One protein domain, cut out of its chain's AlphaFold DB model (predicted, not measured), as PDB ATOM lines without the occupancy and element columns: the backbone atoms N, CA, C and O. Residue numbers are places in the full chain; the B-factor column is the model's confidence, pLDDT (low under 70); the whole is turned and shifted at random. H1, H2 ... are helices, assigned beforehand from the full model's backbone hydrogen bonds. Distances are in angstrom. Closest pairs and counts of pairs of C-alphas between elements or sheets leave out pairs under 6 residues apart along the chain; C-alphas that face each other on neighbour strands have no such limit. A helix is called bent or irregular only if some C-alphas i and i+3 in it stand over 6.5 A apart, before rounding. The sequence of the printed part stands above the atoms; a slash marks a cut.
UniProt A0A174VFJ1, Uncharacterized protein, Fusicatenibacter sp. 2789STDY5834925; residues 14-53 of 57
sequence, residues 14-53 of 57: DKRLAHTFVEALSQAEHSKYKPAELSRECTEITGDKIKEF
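AT A GLANCE: This is residues 14 to 53 of the 57 residues of an uncharacterized protein of Fusicatenibacter sp. 2789STDY5834925 (UniProt A0A174VFJ1). A longer helix, H1, and a short helix, H2, stand at the two ends of a long bowed link, residues 31 to 46, in an open U with an empty middle. The printed part has 40 residues with two named helices, H1 then H2, and no named strand; the class is all helix. It is extended, with a radius of gyration of the C-alphas of 17.8 A, and only just flat, spanning 43 by 27 by 15 A.

IN THESE COORDINATES: H1, residues 15 to 30, runs 23.5 A from C-alpha 15 at (53.177, -43.282, 11.925) to C-alpha 30 at (39.017, -30.213, 25.299). H2, residues 47 to 53, ends with C-alpha 53 at (16.181, -59.391, 17.054). H2 is irregular, but only just: C-alphas 48 and 51 are 6.8 A apart.

HOW THE PARTS SIT: H1 and H2 are apart. Residues 14 to 44 and 46 to 52 stand free. Of the O i to N i+4 pairs, 11 of 12 in H1 and 1 of 3 in H2 are within hydrogen-bond range; in H2, 3 of 4 O i to N i+3 pairs are.

THE WHOLE: The two C-alphas farthest apart, those of Lys 15 and Asp 48, are 44.4 A apart. The printed part has no cut. The link from H1 to H2 is long, 16 residues. Mean pLDDT of the printed part is 82.2; residue 35 is under 70.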
ATOM      1  N   ASP A  14      51.622 -47.764  12.002       94.75
ATOM      2  CA  ASP A  14      51.650 -46.677  11.030       94.75
ATOM      3  C   ASP A  14      51.815 -45.321  11.725       94.75
ATOM      4  O   ASP A  14      51.037 -44.944  12.604       94.75
ATOM      5  N   LYS A  15      52.831 -44.564  11.304       92.38
ATOM      6  CA  LYS A  15      53.177 -43.282  11.925       92.38
ATOM      7  C   LYS A  15      52.077 -42.234  11.749       92.38
ATOM      8  O   LYS A  15      51.813 -41.469  12.674       92.38
ATOM      9  N   ARG A  16      51.431 -42.184  10.581       94.88
ATOM     10  CA  ARG A  16      50.380 -41.200  10.298       94.88
ATOM     11  C   ARG A  16      49.162 -41.468  11.173       94.88
ATOM     12  O   ARG A  16      48.654 -40.537  11.792       94.88
ATOM     13  N   LEU A  17      48.753 -42.729  11.285       90.44
ATOM     14  CA  LEU A  17      47.667 -43.135  12.174       90.44
ATOM     15  C   LEU A  17      47.986 -42.834  13.640       90.44
ATOM     16  O   LEU A  17      47.096 -42.388  14.359       90.44
ATOM     17  N   ALA A  18      49.236 -43.012  14.078       92.81
ATOM     18  CA  ALA A  18      49.633 -42.672  15.444       92.81
ATOM     19  C   ALA A  18      49.471 -41.169  15.724       92.81
ATOM     20  O   ALA A  18      48.902 -40.796  16.748       92.81
ATOM     21  N   HIS A  19      49.898 -40.308  14.794       94.56
ATOM     22  CA  HIS A  19      49.710 -38.860  14.920       94.56
ATOM     23  C   HIS A  19      48.231 -38.472  14.969       94.56
ATOM     24  O   HIS A  19      47.828 -37.746  15.875       94.56
ATOM     25  N   THR A  20      47.417 -39.000  14.052       93.94
ATOM     26  CA  THR A  20      45.972 -38.735  14.033       93.94
ATOM     27  C   THR A  20      45.287 -39.215  15.310       93.94
ATOM     28  O   THR A  20      44.409 -38.534  15.830       93.94
ATOM     29  N   PHE A  21      45.694 -40.369  15.840       91.19
ATOM     30  CA  PHE A  21      45.141 -40.902  17.080       91.19
ATOM     31  C   PHE A  21      45.455 -40.005  18.281       91.19
ATOM     32  O   PHE A  21      44.551 -39.665  19.039       91.19
ATOM     33  N   VAL A  22      46.713 -39.577  18.429       91.56
ATOM     34  CA  VAL A  22      47.120 -38.653  19.502       91.56
ATOM     35  C   VAL A  22      46.376 -37.323  19.388       91.56
ATOM     36  O   VAL A  22      45.838 -36.838  20.379       91.56
ATOM     37  N   GLU A  23      46.286 -36.765  18.182       92.44
ATOM     38  CA  GLU A  23      45.574 -35.510  17.937       92.44
ATOM     39  C   GLU A  23      44.086 -35.612  18.307       92.44
ATOM     40  O   GLU A  23      43.560 -34.741  19.000       92.44
ATOM     41  N   ALA A  24      43.421 -36.703  17.916       88.94
ATOM     42  CA  ALA A  24      42.026 -36.950  18.265       88.94
ATOM     43  C   ALA A  24      41.814 -37.053  19.786       88.94
ATOM     44  O   ALA A  24      40.831 -36.519  20.298       88.94
ATOM     45  N   LEU A  25      42.736 -37.696  20.516       89.25
ATOM     46  CA  LEU A  25      42.673 -37.772  21.979       89.25
ATOM     47  C   LEU A  25      42.818 -36.393  22.631       89.25
ATOM     48  O   LEU A  25      42.011 -36.043  23.492       89.25
ATOM     49  N   SER A  26      43.792 -35.594  22.193       88.75
ATOM     50  CA  SER A  26      43.982 -34.231  22.704       88.75
ATOM     51  C   SER A  26      42.770 -33.341  22.424       88.75
ATOM     52  O   SER A  26      42.341 -32.573  23.281       88.75
ATOM     53  N   GLN A  27      42.161 -33.459  21.244       88.69
ATOM     54  CA  GLN A  27      40.945 -32.712  20.916       88.69
ATOM     55  C   GLN A  27      39.737 -33.176  21.741       88.69
ATOM     56  O   GLN A  27      38.915 -32.348  22.139       88.69
ATOM     57  N   ALA A  28      39.634 -34.478  22.022       83.88
ATOM     58  CA  ALA A  28      38.557 -35.036  22.832       83.88
ATOM     59  C   ALA A  28      38.596 -34.525  24.280       83.88
ATOM     60  O   ALA A  28      37.539 -34.200  24.821       83.88
ATOM     61  N   GLU A  29      39.786 -34.377  24.873       80.69
ATOM     62  CA  GLU A  29      39.971 -33.818  26.223       80.69
ATOM     63  C   GLU A  29      39.386 -32.402  26.357       80.69
ATOM     64  O   GLU A  29      38.752 -32.065  27.356       80.69
ATOM     65  N   HIS A  30      39.545 -31.579  25.322       79.94
ATOM     66  CA  HIS A  30      39.017 -30.213  25.299       79.94
ATOM     67  C   HIS A  30      37.563 -30.129  24.814       79.94
ATOM     68  O   HIS A  30      36.928 -29.071  24.910       79.94
ATOM     69  N   SER A  31      37.012 -31.224  24.286       76.88
ATOM     70  CA  SER A  31      35.643 -31.254  23.785       76.88
ATOM     71  C   SER A  31      34.653 -31.380  24.945       76.88
ATOM     72  O   SER A  31      34.674 -32.328  25.728       76.88
ATOM     73  N   LYS A  32      33.746 -30.404  25.079       71.44
ATOM     74  CA  LYS A  32      32.621 -30.532  26.012       71.44
ATOM     75  C   LYS A  32      31.674 -31.604  25.485       71.44
ATOM     76  O   LYS A  32      31.308 -31.560  24.309       71.44
ATOM     77  N   TYR A  33      31.253 -32.519  26.360       72.88
ATOM     78  CA  TYR A  33      30.201 -33.486  26.057       72.88
ATOM     79  C   TYR A  33      28.992 -32.751  25.471       72.88
ATOM     80  O   TYR A  33      28.378 -31.913  26.133       72.88
ATOM     81  N   LYS A  34      28.682 -33.043  24.209       73.69
ATOM     82  CA  LYS A  34      27.448 -32.595  23.574       73.69
ATOM     83  C   LYS A  34      26.451 -33.735  23.736       73.69
ATOM     84  O   LYS A  34      26.723 -34.807  23.196       73.69
ATOM     85  N   PRO A  35      25.335 -33.552  24.461       67.31
ATOM     86  CA  PRO A  35      24.265 -34.532  24.421       67.31
ATOM     87  C   PRO A  35      23.795 -34.624  22.968       67.31
ATOM     88  O   PRO A  35      23.247 -33.670  22.419       67.31
ATOM     89  N   ALA A  36      24.112 -35.734  22.310       73.56
ATOM     90  CA  ALA A  36      23.579 -36.022  20.994       73.56
ATOM     91  C   ALA A  36      22.130 -36.461  21.192       73.56
ATOM     92  O   ALA A  36      21.872 -37.454  21.875       73.56
ATOM     93  N   GLU A  37      21.189 -35.714  20.621       72.38
ATOM     94  CA  GLU A  37      19.812 -36.180  20.537       72.38
ATOM     95  C   GLU A  37      19.795 -37.428  19.657       72.38
ATOM     96  O   GLU A  37      20.209 -37.411  18.492       72.38
ATOM     97  N   LEU A  38      19.373 -38.543  20.245       71.31
ATOM     98  CA  LEU A  38      19.164 -39.778  19.510       71.31
ATOM     99  C   LEU A  38      18.046 -39.512  18.504       71.31
ATOM    100  O   LEU A  38      16.894 -39.319  18.877       71.31
ATOM    101  N   SER A  39      18.385 -39.498  17.217       74.69
ATOM    102  CA  SER A  39      17.416 -39.245  16.143       74.69
ATOM    103  C   SER A  39      16.389 -40.369  15.975       74.69
ATOM    104  O   SER A  39      15.473 -40.256  15.162       74.69
ATOM    105  N   ARG A  40      16.561 -41.480  16.698       76.81
ATOM    106  CA  ARG A  40      15.729 -42.678  16.627       76.81
ATOM    107  C   ARG A  40      15.432 -43.171  18.030       76.81
ATOM    108  O   ARG A  40      16.296 -43.112  18.902       76.81
ATOM    109  N   GLU A  41      14.234 -43.708  18.206       77.00
ATOM    110  CA  GLU A  41      13.848 -44.391  19.433       77.00
ATOM    111  C   GLU A  41      14.795 -45.569  19.681       77.00
ATOM    112  O   GLU A  41      14.891 -46.503  18.880       77.00
ATOM    113  N   CYS A  42      15.543 -45.505  20.780       74.88
ATOM    114  CA  CYS A  42      16.349 -46.621  21.239       74.88
ATOM    115  C   CYS A  42      15.465 -47.546  22.069       74.88
ATOM    116  O   CYS A  42      14.971 -47.160  23.126       74.88
ATOM    117  N   THR A  43      15.281 -48.773  21.596       78.06
ATOM    118  CA  THR A  43      14.619 -49.825  22.361       78.06
ATOM    119  C   THR A  43      15.669 -50.659  23.080       78.06
ATOM    120  O   THR A  43      16.609 -51.176  22.477       78.06
ATOM    121  N   GLU A  44      15.533 -50.775  24.399       80.44
ATOM    122  CA  GLU A  44      16.378 -51.669  25.180       80.44
ATOM    123  C   GLU A  44      15.917 -53.114  24.961       80.44
ATOM    124  O   GLU A  44      14.759 -53.463  25.206       80.44
ATOM    125  N   ILE A  45      16.820 -53.960  24.462       84.44
ATOM    126  CA  ILE A  45      16.543 -55.375  24.207       84.44
ATOM    127  C   ILE A  45      17.192 -56.196  25.318       84.44
ATOM    128  O   ILE A  45      18.411 -56.187  25.486       84.44
ATOM    129  N   THR A  46      16.376 -56.934  26.067       79.69
ATOM    130  CA  THR A  46      16.850 -57.873  27.089       79.69
ATOM    131  C   THR A  46      17.428 -59.137  26.452       79.69
ATOM    132  O   THR A  46      17.052 -59.507  25.339       79.69
ATOM    133  N   GLY A  47      18.338 -59.818  27.161       76.62
ATOM    134  CA  GLY A  47      19.102 -60.972  26.657       76.62
ATOM    135  C   GLY A  47      18.266 -62.047  25.955       76.62
ATOM    136  O   GLY A  47      18.694 -62.591  24.936       76.62
ATOM    137  N   ASP A  48      17.051 -62.283  26.444       76.94
ATOM    138  CA  ASP A  48      16.120 -63.274  25.897       76.94
ATOM    139  C   ASP A  48      15.635 -62.910  24.483       76.94
ATOM    140  O   ASP A  48      15.491 -63.781  23.628       76.94
ATOM    141  N   LYS A  49      15.471 -61.612  24.202       77.81
ATOM    142  CA  LYS A  49      14.967 -61.076  22.925       77.81
ATOM    143  C   LYS A  49      16.067 -60.781  21.904       77.81
ATOM    144  O   LYS A  49      15.778 -60.491  20.745       77.81
ATOM    145  N   ILE A  50      17.339 -60.884  22.296       81.75
ATOM    146  CA  ILE A  50      18.478 -60.638  21.396       81.75
ATOM    147  C   ILE A  50      18.469 -61.633  20.229       81.75
ATOM    148  O   ILE A  50      18.698 -61.248  19.084       81.75
ATOM    149  N   LYS A  51      18.184 -62.913  20.491       79.06
ATOM    150  CA  LYS A  51      18.173 -63.947  19.441       79.06
ATOM    151  C   LYS A  51      17.094 -63.685  18.387       79.06
ATOM    152  O   LYS A  51      17.369 -63.825  17.198       79.06
ATOM    153  N   GLU A  52      15.918 -63.240  18.830       80.31
ATOM    154  CA  GLU A  52      14.796 -62.855  17.966       80.31
ATOM    155  C   GLU A  52      15.134 -61.619  17.129       80.31
ATOM    156  O   GLU A  52      14.910 -61.611  15.919       80.31
ATOM    157  N   PHE A  53      15.757 -60.610  17.743       79.81
ATOM    158  CA  PHE A  53      16.181 -59.391  17.054       79.81
ATOM    159  C   PHE A  53      17.195 -59.660  15.933       79.81
ATOM    160  O   PHE A  53      17.100 -59.083  14.852       79.81
TER     161      PHE A  53